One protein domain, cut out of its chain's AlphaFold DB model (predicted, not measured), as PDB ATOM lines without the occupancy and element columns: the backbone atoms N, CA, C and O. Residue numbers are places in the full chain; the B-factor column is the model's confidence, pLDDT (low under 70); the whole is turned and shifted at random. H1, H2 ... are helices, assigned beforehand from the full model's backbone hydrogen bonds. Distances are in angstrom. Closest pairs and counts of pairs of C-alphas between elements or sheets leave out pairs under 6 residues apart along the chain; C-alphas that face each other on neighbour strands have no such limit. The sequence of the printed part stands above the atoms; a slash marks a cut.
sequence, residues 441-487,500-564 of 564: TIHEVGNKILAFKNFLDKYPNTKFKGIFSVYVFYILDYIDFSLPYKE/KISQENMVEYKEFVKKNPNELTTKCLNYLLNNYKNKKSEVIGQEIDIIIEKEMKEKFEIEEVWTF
ATOM      1  N   THR A 441      37.617  58.068  -0.697       88.00
ATOM      2  CA  THR A 441      36.566  58.605  -1.561       88.00
ATOM      3  C   THR A 441      35.528  57.526  -1.868       88.00
ATOM      4  O   THR A 441      35.838  56.334  -1.890       88.00
ATOM      5  N   ILE A 442      34.306  57.937  -2.219       87.75
ATOM      6  CA  ILE A 442      33.251  57.014  -2.665       87.75
ATOM      7  C   ILE A 442      33.747  56.048  -3.761       87.75
ATOM      8  O   ILE A 442      33.521  54.847  -3.671       87.75
ATOM      9  N   HIS A 443      34.524  56.532  -4.737       90.19
ATOM     10  CA  HIS A 443      35.080  55.698  -5.808       90.19
ATOM     11  C   HIS A 443      36.091  54.662  -5.283       90.19
ATOM     12  O   HIS A 443      36.137  53.529  -5.765       90.19
ATOM     13  N   GLU A 444      36.922  55.028  -4.303       91.75
ATOM     14  CA  GLU A 444      37.869  54.102  -3.673       91.75
ATOM     15  C   GLU A 444      37.149  53.027  -2.862       91.75
ATOM     16  O   GLU A 444      37.511  51.855  -2.976       91.75
ATOM     17  N   VAL A 445      36.088  53.393  -2.138       92.19
ATOM     18  CA  VAL A 445      35.223  52.426  -1.449       92.19
ATOM     19  C   VAL A 445      34.556  51.481  -2.456       92.19
ATOM     20  O   VAL A 445      34.602  50.264  -2.283       92.19
ATOM     21  N   GLY A 446      34.036  51.996  -3.575       92.94
ATOM     22  CA  GLY A 446      33.500  51.166  -4.659       92.94
ATOM     23  C   GLY A 446      34.528  50.165  -5.212       92.94
ATOM     24  O   GLY A 446      34.209  48.997  -5.444       92.94
ATOM     25  N   ASN A 447      35.789  50.580  -5.369       93.44
ATOM     26  CA  ASN A 447      36.875  49.684  -5.780       93.44
ATOM     27  C   ASN A 447      37.203  48.628  -4.712       93.44
ATOM     28  O   ASN A 447      37.462  47.473  -5.063       93.44
ATOM     29  N   LYS A 448      37.173  49.000  -3.426       94.94
ATOM     30  CA  LYS A 448      37.368  48.077  -2.299       94.94
ATOM     31  C   LYS A 448      36.303  46.991  -2.277       94.94
ATOM     32  O   LYS A 448      36.658  45.815  -2.280       94.94
ATOM     33  N   ILE A 449      35.030  47.360  -2.399       95.06
ATOM     34  CA  ILE A 449      33.911  46.412  -2.512       95.06
ATOM     35  C   ILE A 449      34.200  45.354  -3.582       95.06
ATOM     36  O   ILE A 449      34.100  44.156  -3.320       95.06
ATOM     37  N   LEU A 450      34.605  45.777  -4.784       95.25
ATOM     38  CA  LEU A 450      34.895  44.850  -5.879       95.25
ATOM     39  C   LEU A 450      36.113  43.962  -5.592       95.25
ATOM     40  O   LEU A 450      36.100  42.783  -5.947       95.25
ATOM     41  N   ALA A 451      37.158  44.496  -4.957       96.25
ATOM     42  CA  ALA A 451      38.350  43.731  -4.598       96.25
ATOM     43  C   ALA A 451      38.033  42.624  -3.578       96.25
ATOM     44  O   ALA A 451      38.379  41.464  -3.817       96.25
ATOM     45  N   PHE A 452      37.317  42.961  -2.503       95.75
ATOM     46  CA  PHE A 452      36.885  42.004  -1.479       95.75
ATOM     47  C   PHE A 452      35.941  40.953  -2.057       95.75
ATOM     48  O   PHE A 452      36.139  39.754  -1.864       95.75
ATOM     49  N   LYS A 453      34.974  41.382  -2.867       93.62
ATOM     50  CA  LYS A 453      34.064  40.482  -3.573       93.62
ATOM     51  C   LYS A 453      34.806  39.490  -4.472       93.62
ATOM     52  O   LYS A 453      34.521  38.298  -4.435       93.62
ATOM     53  N   ASN A 454      35.778  39.951  -5.257       95.12
ATOM     54  CA  ASN A 454      36.570  39.070  -6.119       95.12
ATOM     55  C   ASN A 454      37.391  38.052  -5.313       95.12
ATOM     56  O   ASN A 454      37.550  36.916  -5.759       95.12
ATOM     57  N   PHE A 455      37.902  38.442  -4.142       96.88
ATOM     58  CA  PHE A 455      38.570  37.514  -3.233       96.88
ATOM     59  C   PHE A 455      37.594  36.452  -2.712       96.88
ATOM     60  O   PHE A 455      37.875  35.261  -2.828       96.88
ATOM     61  N   LEU A 456      36.426  36.866  -2.215       94.44
ATOM     62  CA  LEU A 456      35.405  35.967  -1.671       94.44
ATOM     63  C   LEU A 456      34.814  35.020  -2.724       94.44
ATOM     64  O   LEU A 456      34.591  33.849  -2.441       94.44
ATOM     65  N   ASP A 457      34.617  35.482  -3.958       92.75
ATOM     66  CA  ASP A 457      34.183  34.625  -5.069       92.75
ATOM     67  C   ASP A 457      35.228  33.557  -5.410       92.75
ATOM     68  O   ASP A 457      34.886  32.437  -5.797       92.75
ATOM     69  N   LYS A 458      36.512  33.904  -5.282       96.19
ATOM     70  CA  LYS A 458      37.621  32.986  -5.535       96.19
ATOM     71  C   LYS A 458      37.829  32.004  -4.378       96.19
ATOM     72  O   LYS A 458      38.172  30.848  -4.627       96.19
ATOM     73  N   TYR A 459      37.605  32.451  -3.143       95.88
ATOM     74  CA  TYR A 459      37.832  31.704  -1.906       95.88
ATOM     75  C   TYR A 459      36.602  31.750  -0.976       95.88
ATOM     76  O   TYR A 459      36.684  32.279   0.132       95.88
ATOM     77  N   PRO A 460      35.458  31.163  -1.374       91.06
ATOM     78  CA  PRO A 460      34.207  31.277  -0.613       91.06
ATOM     79  C   PRO A 460      34.279  30.629   0.776       91.06
ATOM     80  O   PRO A 460      33.610  31.071   1.702       91.06
ATOM     81  N   ASN A 461      35.145  29.624   0.944       90.56
ATOM     82  CA  ASN A 461      35.355  28.910   2.206       90.56
ATOM     83  C   ASN A 461      36.613  29.372   2.950       90.56
ATOM     84  O   ASN A 461      37.173  28.612   3.740       90.56
ATOM     85  N   THR A 462      37.080  30.592   2.680       93.31
ATOM     86  CA  THR A 462      38.317  31.112   3.263       93.31
ATOM     87  C   THR A 462      38.333  31.045   4.789       93.31
ATOM     88  O   THR A 462      37.301  31.209   5.459       93.31
ATOM     89  N   LYS A 463      39.522  30.809   5.353       92.00
ATOM     90  CA  LYS A 463      39.747  30.837   6.806       92.00
ATOM     91  C   LYS A 463      39.754  32.248   7.396       92.00
ATOM     92  O   LYS A 463      39.539  32.392   8.595       92.00
ATOM     93  N   PHE A 464      39.994  33.278   6.586       93.31
ATOM     94  CA  PHE A 464      40.105  34.664   7.044       93.31
ATOM     95  C   PHE A 464      38.717  35.265   7.275       93.31
ATOM     96  O   PHE A 464      38.218  36.031   6.461       93.31
ATOM     97  N   LYS A 465      38.055  34.883   8.371       89.62
ATOM     98  CA  LYS A 465      36.641  35.225   8.594       89.62
ATOM     99  C   LYS A 465      36.368  36.728   8.753       89.62
ATOM    100  O   LYS A 465      35.305  37.172   8.334       89.62
ATOM    101  N   GLY A 466      37.330  37.514   9.240       88.69
ATOM    102  CA  GLY A 466      37.169  38.969   9.404       88.69
ATOM    103  C   GLY A 466      36.843  39.723   8.108       88.69
ATOM    104  O   GLY A 466      36.110  40.710   8.130       88.69
ATOM    105  N   ILE A 467      37.280  39.219   6.947       92.19
ATOM    106  CA  ILE A 467      37.074  39.922   5.669       92.19
ATOM    107  C   ILE A 467      35.612  39.945   5.214       92.19
ATOM    108  O   ILE A 467      35.255  40.766   4.372       92.19
ATOM    109  N   PHE A 468      34.773  39.039   5.723       92.06
ATOM    110  CA  PHE A 468      33.346  39.040   5.409       92.06
ATOM    111  C   PHE A 468      32.663  40.250   6.044       92.06
ATOM    112  O   PHE A 468      31.908  40.938   5.359       92.06
ATOM    113  N   SER A 469      32.995  40.548   7.305       90.75
ATOM    114  CA  SER A 469      32.537  41.754   7.994       90.75
ATOM    115  C   SER A 469      33.076  43.001   7.291       90.75
ATOM    116  O   SER A 469      32.295  43.866   6.917       90.75
ATOM    117  N   VAL A 470      34.377  43.056   6.983       92.62
ATOM    118  CA  VAL A 470      34.983  44.192   6.253       92.62
ATOM    119  C   VAL A 470      34.303  44.440   4.901       92.62
ATOM    120  O   VAL A 470      33.981  45.576   4.561       92.62
ATOM    121  N   TYR A 471      34.037  43.381   4.130       93.81
ATOM    122  CA  TYR A 471      33.323  43.490   2.856       93.81
ATOM    123  C   TYR A 471      31.941  44.130   3.029       93.81
ATOM    124  O   TYR A 471      31.557  44.995   2.243       93.81
ATOM    125  N   VAL A 472      31.209  43.723   4.064       92.62
ATOM    126  CA  VAL A 472      29.877  44.245   4.371       92.62
ATOM    127  C   VAL A 472      29.931  45.688   4.847       92.62
ATOM    128  O   VAL A 472      29.175  46.508   4.333       92.62
ATOM    129  N   PHE A 473      30.861  46.032   5.733       91.50
ATOM    130  CA  PHE A 473      31.032  47.408   6.188       91.50
ATOM    131  C   PHE A 473      31.425  48.344   5.044       91.50
ATOM    132  O   PHE A 473      30.874  49.432   4.961       91.50
ATOM    133  N   TYR A 474      32.235  47.911   4.072       93.25
ATOM    134  CA  TYR A 474      32.475  48.734   2.882       93.25
ATOM    135  C   TYR A 474      31.205  48.964   2.048       93.25
ATOM    136  O   TYR A 474      31.057  50.030   1.453       93.25
ATOM    137  N   ILE A 475      30.278  47.996   1.983       92.88
ATOM    138  CA  ILE A 475      28.973  48.187   1.324       92.88
ATOM    139  C   ILE A 475      28.141  49.225   2.078       92.88
ATOM    140  O   ILE A 475      27.530  50.079   1.433       92.88
ATOM    141  N   LEU A 476      28.119  49.144   3.408       89.38
ATOM    142  CA  LEU A 476      27.410  50.097   4.260       89.38
ATOM    143  C   LEU A 476      28.014  51.498   4.139       89.38
ATOM    144  O   LEU A 476      27.291  52.416   3.768       89.38
ATOM    145  N   ASP A 477      29.334  51.640   4.273       87.00
ATOM    146  CA  ASP A 477      30.051  52.907   4.084       87.00
ATOM    147  C   ASP A 477      29.717  53.534   2.728       87.00
ATOM    148  O   ASP A 477      29.408  54.720   2.628       87.00
ATOM    149  N   TYR A 478      29.727  52.727   1.661       89.12
ATOM    150  CA  TYR A 478      29.408  53.184   0.309       89.12
ATOM    151  C   TYR A 478      27.989  53.739   0.194       89.12
ATOM    152  O   TYR A 478      27.756  54.696  -0.547       89.12
ATOM    153  N   ILE A 479      27.040  53.149   0.920       85.31
ATOM    154  CA  ILE A 479      25.657  53.615   1.012       85.31
ATOM    155  C   ILE A 479      25.580  54.878   1.876       85.31
ATOM    156  O   ILE A 479      24.908  55.830   1.477       85.31
ATOM    157  N   ASP A 480      26.319  54.934   2.979       77.25
ATOM    158  CA  ASP A 480      26.304  56.028   3.950       77.25
ATOM    159  C   ASP A 480      26.903  57.335   3.414       77.25
ATOM    160  O   ASP A 480      26.467  58.407   3.827       77.25
ATOM    161  N   PHE A 481      27.741  57.303   2.366       73.19
ATOM    162  CA  PHE A 481      28.086  58.511   1.584       73.19
ATOM    163  C   PHE A 481      26.848  59.281   1.064       73.19
ATOM    164  O   PHE A 481      26.950  60.440   0.652       73.19
ATOM    165  N   SER A 482      25.664  58.663   1.043       62.28
ATOM    166  CA  SER A 482      24.381  59.285   0.683       62.28
ATOM    167  C   SER A 482      23.687  60.057   1.804       62.28
ATOM    168  O   SER A 482      22.709  60.765   1.526       62.28
ATOM    169  N   LEU A 483      24.105  59.861   3.053       56.47
ATOM    170  CA  LEU A 483      23.473  60.407   4.247       56.47
ATOM    171  C   LEU A 483      24.154  61.730   4.618       56.47
ATOM    172  O   LEU A 483      25.342  61.735   4.932       56.47
ATOM    173  N   PRO A 484      23.461  62.884   4.577       47.12
ATOM    174  CA  PRO A 484      24.049  64.108   5.095       47.12
ATOM    175  C   PRO A 484      24.087  64.038   6.628       47.12
ATOM    176  O   PRO A 484      23.046  64.175   7.264       47.12
ATOM    177  N   TYR A 485      25.273  63.891   7.218       45.38
ATOM    178  CA  TYR A 485      25.516  64.408   8.566       45.38
ATOM    179  C   TYR A 485      25.607  65.929   8.470       45.38
ATOM    180  O   TYR A 485      26.295  66.464   7.591       45.38
ATOM    181  N   LYS A 486      24.879  66.647   9.324       40.25
ATOM    182  CA  LYS A 486      24.964  68.104   9.376       40.25
ATOM    183  C   LYS A 486      25.005  68.531  10.833       40.25
ATOM    184  O   LYS A 486      23.953  68.696  11.431       40.25
ATOM    185  N   GLU A 487      26.211  68.782  11.342       37.91
ATOM    186  CA  GLU A 487      26.411  69.340  12.681       37.91
ATOM    187  C   GLU A 487      25.533  70.581  12.892       37.91
ATOM    188  O   GLU A 487      25.612  71.569  12.148       37.91
ATOM    189  N   LYS A 500      19.494  63.740   1.011       59.91
ATOM    190  CA  LYS A 500      20.044  64.409  -0.167       59.91
ATOM    191  C   LYS A 500      21.265  63.641  -0.642       59.91
ATOM    192  O   LYS A 500      22.391  64.032  -0.364       59.91
ATOM    193  N   ILE A 501      21.019  62.593  -1.431       73.56
ATOM    194  CA  ILE A 501      22.069  62.020  -2.277       73.56
ATOM    195  C   ILE A 501      22.575  63.153  -3.175       73.56
ATOM    196  O   ILE A 501      21.789  63.736  -3.936       73.56
ATOM    197  N   SER A 502      23.859  63.492  -3.064       77.00
ATOM    198  CA  SER A 502      24.469  64.518  -3.909       77.00
ATOM    199  C   SER A 502      24.335  64.127  -5.387       77.00
ATOM    200  O   SER A 502      24.207  62.948  -5.734       77.00
ATOM    201  N   GLN A 503      24.338  65.111  -6.292       81.44
ATOM    202  CA  GLN A 503      24.297  64.802  -7.727       81.44
ATOM    203  C   GLN A 503      25.488  63.931  -8.147       81.44
ATOM    204  O   GLN A 503      25.319  63.049  -8.983       81.44
ATOM    205  N   GLU A 504      26.647  64.142  -7.528       83.94
ATOM    206  CA  GLU A 504      27.875  63.383  -7.766       83.94
ATOM    207  C   GLU A 504      27.731  61.922  -7.317       83.94
ATOM    208  O   GLU A 504      27.896  61.019  -8.136       83.94
ATOM    209  N   ASN A 505      27.293  61.674  -6.076       86.56
ATOM    210  CA  ASN A 505      27.112  60.313  -5.556       86.56
ATOM    211  C   ASN A 505      26.021  59.564  -6.335       86.56
ATOM    212  O   ASN A 505      26.160  58.386  -6.646       86.56
ATOM    213  N   MET A 506      24.954  60.259  -6.741       87.94
ATOM    214  CA  MET A 506      23.899  59.690  -7.586       87.94
ATOM    215  C   MET A 506      24.418  59.225  -8.956       87.94
ATOM    216  O   MET A 506      23.925  58.227  -9.488       87.94
ATOM    217  N   VAL A 507      25.361  59.959  -9.558       90.69
ATOM    218  CA  VAL A 507      26.009  59.545 -10.811       90.69
ATOM    219  C   VAL A 507      26.854  58.301 -10.562       90.69
ATOM    220  O   VAL A 507      26.655  57.306 -11.262       90.69
ATOM    221  N   GLU A 508      27.694  58.318  -9.529       92.25
ATOM    222  CA  GLU A 508      28.574  57.198  -9.184       92.25
ATOM    223  C   GLU A 508      27.787  55.909  -8.891       92.25
ATOM    224  O   GLU A 508      28.053  54.863  -9.485       92.25
ATOM    225  N   TYR A 509      26.713  55.966  -8.094       92.00
ATOM    226  CA  TYR A 509      25.882  54.786  -7.830       92.00
ATOM    227  C   TYR A 509      25.240  54.210  -9.085       92.00
ATOM    228  O   TYR A 509      25.220  52.992  -9.273       92.00
ATOM    229  N   LYS A 510      24.715  55.063  -9.970       91.62
ATOM    230  CA  LYS A 510      24.126  54.601 -11.234       91.62
ATOM    231  C   LYS A 510      25.174  53.965 -12.136       91.62
ATOM    232  O   LYS A 510      24.872  52.977 -12.809       91.62
ATOM    233  N   GLU A 511      26.386  54.511 -12.165       93.94
ATOM    234  CA  GLU A 511      27.498  53.906 -12.888       93.94
ATOM    235  C   GLU A 511      27.902  52.557 -12.296       93.94
ATOM    236  O   GLU A 511      28.071  51.599 -13.056       93.94
ATOM    237  N   PHE A 512      27.995  52.455 -10.970       94.25
ATOM    238  CA  PHE A 512      28.318  51.216 -10.273       94.25
ATOM    239  C   PHE A 512      27.282  50.122 -10.566       94.25
ATOM    240  O   PHE A 512      27.651  49.033 -11.008       94.25
ATOM    241  N   VAL A 513      25.986  50.428 -10.420       94.19
ATOM    242  CA  VAL A 513      24.875  49.506 -10.731       94.19
ATOM    243  C   VAL A 513      24.937  49.037 -12.186       94.19
ATOM    244  O   VAL A 513      24.736  47.858 -12.475       94.19
ATOM    245  N   LYS A 514      25.241  49.947 -13.119       93.75
ATOM    246  CA  LYS A 514      25.344  49.619 -14.547       93.75
ATOM    247  C   LYS A 514      26.534  48.707 -14.851       93.75
ATOM    248  O   LYS A 514      26.402  47.814 -15.688       93.75
ATOM    249  N   LYS A 515      27.694  48.955 -14.233       93.56
ATOM    250  CA  LYS A 515      28.920  48.167 -14.443       93.56
ATOM    251  C   LYS A 515      28.829  46.795 -13.766       93.56
ATOM    252  O   LYS A 515      29.359  45.832 -14.310       93.56
ATOM    253  N   ASN A 516      28.107  46.699 -12.646       91.94
ATOM    254  CA  ASN A 516      28.084  45.517 -11.783       91.94
ATOM    255  C   ASN A 516      26.642  45.056 -11.442       91.94
ATOM    256  O   ASN A 516      26.242  45.065 -10.279       91.94
ATOM    257  N   PRO A 517      25.814  44.646 -12.422       85.19
ATOM    258  CA  PRO A 517      24.361  44.501 -12.247       85.19
ATOM    259  C   PRO A 517      23.897  43.374 -11.304       85.19
ATOM    260  O   PRO A 517      22.770  43.425 -10.820       85.19
ATOM    261  N   ASN A 518      24.737  42.369 -11.039       79.69
ATOM    262  CA  ASN A 518      24.374  41.164 -10.276       79.69
ATOM    263  C   ASN A 518      25.079  41.073  -8.911       79.69
ATOM    264  O   ASN A 518      25.211  39.985  -8.360       79.69
ATOM    265  N   GLU A 519      25.555  42.200  -8.383       85.06
ATOM    266  CA  GLU A 519      26.260  42.248  -7.099       85.06
ATOM    267  C   GLU A 519      25.320  42.438  -5.909       85.06
ATOM    268  O   GLU A 519      24.281  43.094  -6.030       85.06
ATOM    269  N   LEU A 520      25.747  41.959  -4.735       91.69
ATOM    270  CA  LEU A 520      25.107  42.276  -3.455       91.69
ATOM    271  C   LEU A 520      24.978  43.792  -3.274       91.69
ATOM    272  O   LEU A 520      23.877  44.306  -3.092       91.69
ATOM    273  N   THR A 521      26.076  44.523  -3.456       93.38
ATOM    274  CA  THR A 521      26.096  45.990  -3.400       93.38
ATOM    275  C   THR A 521      25.064  46.608  -4.338       93.38
ATOM    276  O   THR A 521      24.375  47.550  -3.970       93.38
ATOM    277  N   THR A 522      24.887  46.054  -5.539       93.62
ATOM    278  CA  THR A 522      23.894  46.543  -6.504       93.62
ATOM    279  C   THR A 522      22.462  46.276  -6.047       93.62
ATOM    280  O   THR A 522      21.591  47.120  -6.270       93.62
ATOM    281  N   LYS A 523      22.191  45.149  -5.378       94.19
ATOM    282  CA  LYS A 523      20.885  44.893  -4.744       94.19
ATOM    283  C   LYS A 523      20.596  45.944  -3.668       94.19
ATOM    284  O   LYS A 523      19.522  46.548  -3.703       94.19
ATOM    285  N   CYS A 524      21.569  46.228  -2.802       93.75
ATOM    286  CA  CYS A 524      21.458  47.252  -1.760       93.75
ATOM    287  C   CYS A 524      21.259  48.659  -2.360       93.75
ATOM    288  O   CYS A 524      20.313  49.358  -1.997       93.75
ATOM    289  N   LEU A 525      22.061  49.052  -3.359       92.44
ATOM    290  CA  LEU A 525      21.938  50.345  -4.047       92.44
ATOM    291  C   LEU A 525      20.600  50.503  -4.769       92.44
ATOM    292  O   LEU A 525      19.982  51.560  -4.693       92.44
ATOM    293  N   ASN A 526      20.120  49.473  -5.469       93.19
ATOM    294  CA  ASN A 526      18.812  49.528  -6.120       93.19
ATOM    295  C   ASN A 526      17.696  49.724  -5.091       93.19
ATOM    296  O   ASN A 526      16.756  50.481  -5.342       93.19
ATOM    297  N   TYR A 527      17.794  49.070  -3.932       92.19
ATOM    298  CA  TYR A 527      16.842  49.278  -2.850       92.19
ATOM    299  C   TYR A 527      16.902  50.720  -2.322       92.19
ATOM    300  O   TYR A 527      15.863  51.384  -2.281       92.19
ATOM    301  N   LEU A 528      18.096  51.244  -2.029       89.00
ATOM    302  CA  LEU A 528      18.301  52.641  -1.634       89.00
ATOM    303  C   LEU A 528      17.697  53.610  -2.663       89.00
ATOM    304  O   LEU A 528      16.817  54.405  -2.335       89.00
ATOM    305  N   LEU A 529      18.107  53.517  -3.930       88.31
ATOM    306  CA  LEU A 529      17.714  54.441  -5.001       88.31
ATOM    307  C   LEU A 529      16.205  54.435  -5.292       88.31
ATOM    308  O   LEU A 529      15.660  55.455  -5.719       88.31
ATOM    309  N   ASN A 530      15.516  53.322  -5.037       90.38
ATOM    310  CA  ASN A 530      14.064  53.228  -5.196       90.38
ATOM    311  C   ASN A 530      13.284  53.787  -3.996       90.38
ATOM    312  O   ASN A 530      12.124  54.174  -4.150       90.38
ATOM    313  N   ASN A 531      13.897  53.841  -2.808       87.50
ATOM    314  CA  ASN A 531      13.190  54.120  -1.557       87.50
ATOM    315  C   ASN A 531      13.625  55.412  -0.849       87.50
ATOM    316  O   ASN A 531      12.834  55.934  -0.065       87.50
ATOM    317  N   TYR A 532      14.797  55.982  -1.159       82.12
ATOM    318  CA  TYR A 532      15.379  57.128  -0.432       82.12
ATOM    319  C   TYR A 532      14.499  58.386  -0.389       82.12
ATOM    320  O   TYR A 532      14.646  59.212   0.502       82.12
ATOM    321  N   LYS A 533      13.571  58.550  -1.343       79.31
ATOM    322  CA  LYS A 533      12.624  59.681  -1.365       79.31
ATOM    323  C   LYS A 533      11.376  59.467  -0.508       79.31
ATOM    324  O   LYS A 533      10.682  60.435  -0.222       79.31
ATOM    325  N   ASN A 534      11.047  58.215  -0.195       82.75
ATOM    326  CA  ASN A 534       9.719  57.822   0.285       82.75
ATOM    327  C   ASN A 534       9.747  57.045   1.613       82.75
ATOM    328  O   ASN A 534       8.686  56.817   2.190       82.75
ATOM    329  N   LYS A 535      10.918  56.598   2.081       80.12
ATOM    330  CA  LYS A 535      11.086  55.843   3.331       80.12
ATOM    331  C   LYS A 535      12.072  56.542   4.269       80.12
ATOM    332  O   LYS A 535      12.985  57.226   3.815       80.12
ATOM    333  N   LYS A 536      11.875  56.333   5.577       77.75
ATOM    334  CA  LYS A 536      12.799  56.769   6.635       77.75
ATOM    335  C   LYS A 536      14.114  56.006   6.569       77.75
ATOM    336  O   LYS A 536      14.147  54.883   6.069       77.75
ATOM    337  N   SER A 537      15.161  56.600   7.131       73.00
ATOM    338  CA  SER A 537      16.507  56.060   7.012       73.00
ATOM    339  C   SER A 537      16.735  54.751   7.725       73.00
ATOM    340  O   SER A 537      17.218  53.797   7.128       73.00
ATOM    341  N   GLU A 538      16.263  54.687   8.958       77.62
ATOM    342  CA  GLU A 538      16.240  53.482   9.776       77.62
ATOM    343  C   GLU A 538      15.579  52.302   9.043       77.62
ATOM    344  O   GLU A 538      16.114  51.200   9.016       77.62
ATOM    345  N   VAL A 539      14.458  52.551   8.357       83.62
ATOM    346  CA  VAL A 539      13.737  51.524   7.585       83.62
ATOM    347  C   VAL A 539      14.525  51.095   6.345       83.62
ATOM    348  O   VAL A 539      14.427  49.951   5.909       83.62
ATOM    349  N   ILE A 540      15.270  52.015   5.730       83.88
ATOM    350  CA  ILE A 540      16.121  51.686   4.586       83.88
ATOM    351  C   ILE A 540      17.316  50.844   5.041       83.88
ATOM    352  O   ILE A 540      17.576  49.827   4.405       83.88
ATOM    353  N   GLY A 541      17.977  51.232   6.138       84.38
ATOM    354  CA  GLY A 541      19.092  50.498   6.744       84.38
ATOM    355  C   GLY A 541      18.702  49.073   7.127       84.38
ATOM    356  O   GLY A 541      19.271  48.134   6.586       84.38
ATOM    357  N   GLN A 542      17.628  48.903   7.910       88.00
ATOM    358  CA  GLN A 542      17.130  47.580   8.326       88.00
ATOM    359  C   GLN A 542      16.879  46.630   7.144       88.00
ATOM    360  O   GLN A 542      17.153  45.437   7.211       88.00
ATOM    361  N   GLU A 543      16.338  47.143   6.041       91.94
ATOM    362  CA  GLU A 543      16.054  46.327   4.856       91.94
ATOM    363  C   GLU A 543      17.315  46.024   4.038       91.94
ATOM    364  O   GLU A 543      17.411  44.960   3.428       91.94
ATOM    365  N   ILE A 544      18.299  46.925   4.037       91.31
ATOM    366  CA  ILE A 544      19.628  46.658   3.475       91.31
ATOM    367  C   ILE A 544      20.327  45.560   4.278       91.31
ATOM    368  O   ILE A 544      20.859  44.637   3.661       91.31
ATOM    369  N   ASP A 545      20.253  45.601   5.608       90.69
ATOM    370  CA  ASP A 545      20.816  44.570   6.484       90.69
ATOM    371  C   ASP A 545      20.193  43.202   6.187       90.69
ATOM    372  O   ASP A 545      20.913  42.235   5.948       90.69
ATOM    373  N   ILE A 546      18.862  43.130   6.048       92.44
ATOM    374  CA  ILE A 546      18.153  41.898   5.654       92.44
ATOM    375  C   ILE A 546      18.628  41.380   4.286       92.44
ATOM    376  O   ILE A 546      18.788  40.170   4.096       92.44
ATOM    377  N   ILE A 547      18.839  42.269   3.306       93.94
ATOM    378  CA  ILE A 547      19.363  41.889   1.983       93.94
ATOM    379  C   ILE A 547      20.771  41.295   2.118       93.94
ATOM    380  O   ILE A 547      21.056  40.273   1.489       93.94
ATOM    381  N   ILE A 548      21.632  41.918   2.926       92.88
ATOM    382  CA  ILE A 548      23.009  41.477   3.173       92.88
ATOM    383  C   ILE A 548      23.027  40.124   3.871       92.88
ATOM    384  O   ILE A 548      23.633  39.193   3.346       92.88
ATOM    385  N   GLU A 549      22.329  39.979   4.995       91.31
ATOM    386  CA  GLU A 549      22.262  38.730   5.760       91.31
ATOM    387  C   GLU A 549      21.787  37.567   4.892       91.31
ATOM    388  O   GLU A 549      22.392  36.492   4.883       91.31
ATOM    389  N   LYS A 550      20.733  37.796   4.102       91.56
ATOM    390  CA  LYS A 550      20.207  36.784   3.190       91.56
ATOM    391  C   LYS A 550      21.252  36.356   2.162       91.56
ATOM    392  O   LYS A 550      21.452  35.159   1.969       91.56
ATOM    393  N   GLU A 551      21.909  37.306   1.501       90.12
ATOM    394  CA  GLU A 551      22.890  36.987   0.462       90.12
ATOM    395  C   GLU A 551      24.141  36.317   1.042       90.12
ATOM    396  O   GLU A 551      24.645  35.353   0.467       90.12
ATOM    397  N   MET A 552      24.634  36.799   2.186       89.94
ATOM    398  CA  MET A 552      25.805  36.235   2.860       89.94
ATOM    399  C   MET A 552      25.538  34.797   3.306       89.94
ATOM    400  O   MET A 552      26.381  33.922   3.095       89.94
ATOM    401  N   LYS A 553      24.333  34.519   3.816       89.00
ATOM    402  CA  LYS A 553      23.893  33.161   4.142       89.00
ATOM    403  C   LYS A 553      23.778  32.276   2.902       89.00
ATOM    404  O   LYS A 553      24.279  31.156   2.910       89.00
ATOM    405  N   GLU A 554      23.131  32.759   1.841       88.25
ATOM    406  CA  GLU A 554      22.905  31.981   0.614       88.25
ATOM    407  C   GLU A 554      24.202  31.677  -0.150       88.25
ATOM    408  O   GLU A 554      24.322  30.609  -0.751       88.25
ATOM    409  N   LYS A 555      25.164  32.606  -0.148       85.62
ATOM    410  CA  LYS A 555      26.379  32.516  -0.968       85.62
ATOM    411  C   LYS A 555      27.594  31.971  -0.218       85.62
ATOM    412  O   LYS A 555      28.424  31.312  -0.842       85.62
ATOM    413  N   PHE A 556      27.707  32.251   1.079       85.75
ATOM    414  CA  PHE A 556      28.904  31.949   1.873       85.75
ATOM    415  C   PHE A 556      28.622  31.122   3.135       85.75
ATOM    416  O   PHE A 556      29.553  30.849   3.887       85.75
ATOM    417  N   GLU A 557      27.366  30.725   3.376       85.62
ATOM    418  CA  GLU A 557      26.952  29.959   4.562       85.62
ATOM    419  C   GLU A 557      27.296  30.659   5.896       85.62
ATOM    420  O   GLU A 557      27.540  30.009   6.913       85.62
ATOM    421  N   ILE A 558      27.306  31.999   5.910       79.75
ATOM    422  CA  ILE A 558      27.555  32.806   7.115       79.75
ATOM    423  C   ILE A 558      26.228  33.180   7.773       79.75
ATOM    424  O   ILE A 558      25.376  33.800   7.141       79.75
ATOM    425  N   GLU A 559      26.055  32.801   9.043       70.50
ATOM    426  CA  GLU A 559      24.839  33.101   9.817       70.50
ATOM    427  C   GLU A 559      24.934  34.394  10.637       70.50
ATOM    428  O   GLU A 559      23.909  35.025  10.870       70.50
ATOM    429  N   GLU A 560      26.142  34.816  11.024       68.94
ATOM    430  CA  GLU A 560      26.388  36.056  11.768       68.94
ATOM    431  C   GLU A 560      27.425  36.906  11.032       68.94
ATOM    432  O   GLU A 560      28.616  36.598  11.008       68.94
ATOM    433  N   VAL A 561      26.947  37.974  10.397       66.19
ATOM    434  CA  VAL A 561      27.752  38.891   9.569       66.19
ATOM    435  C   VAL A 561      28.314  40.061  10.396       66.19
ATOM    436  O   VAL A 561      29.202  40.780   9.951       66.19
ATOM    437  N   TRP A 562      27.815  40.224  11.623       67.75
ATOM    438  CA  TRP A 562      28.003  41.404  12.470       67.75
ATOM    439  C   TRP A 562      28.950  41.168  13.653       67.75
ATOM    440  O   TRP A 562      28.793  41.781  14.707       67.75
ATOM    441  N   THR A 563      29.900  40.242  13.522       55.03
ATOM    442  CA  THR A 563      30.923  40.040  14.556       55.03
ATOM    443  C   THR A 563      31.894  41.224  14.533       55.03
ATOM    444  O   THR A 563      32.555  41.456  13.517       55.03
ATOM    445  N   PHE A 564      31.885  41.993  15.628       41.22
ATOM    446  CA  PHE A 564      32.754  43.143  15.893       41.22
ATOM    447  C   PHE A 564      34.087  42.709  16.488       41.22
ATOM    448  O   PHE A 564      34.063  41.816  17.372       41.22
TER     449      PHE A 564
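Overview. This is residues 441 to 487 and 500 to 564 of the 564 residues of an uncharacterized protein of Fusobacterium nucleatum subsp. vincentii ChDC F8 (UniProt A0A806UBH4). Two helical hairpins, H4 with H5 and H1 with H2, pack together mostly lengthwise, and H3 packs on H4. The 112 printed residues have five named helices, H1 to H5 in chain order, and no named strand: all helix, compact, radius of gyration of the C-alphas 13.9 A, spans 39 by 28 by 26 A.

Arrangement. H5, residues 537 to 556, touches the hub H4, residues 520 to 531, at a shallow tilt of 24 degrees, opposite ways; closest C-alphas Cys 524 and Ile 544, 5.6 A. H2, residues 466 to 480, forms a bundle, helices side by side, with both. H1, residues 442 to 458, touches H2; closest C-alphas Phe 452 and Tyr 471, 5.8 A. H3, residues 503 to 515, touches H4 with residues 509 to 513 alone, at a steep tilt of 46 degrees. Every helix has each O i to N i+4 pair within hydrogen-bond range.

Along the chain. H5 is 27.6 A long, H1 24.6 A. C-alpha 442 is at (33.251, 57.014, -2.665), C-alpha 556 at (28.904, 31.949, 1.873).

Size, cuts and confidence. Residues 488 to 499 are not printed; C-alphas 487 and 500 are 15.2 A apart. Residues 482 to 487, 500 and 560 to 564 have pLDDT under 70.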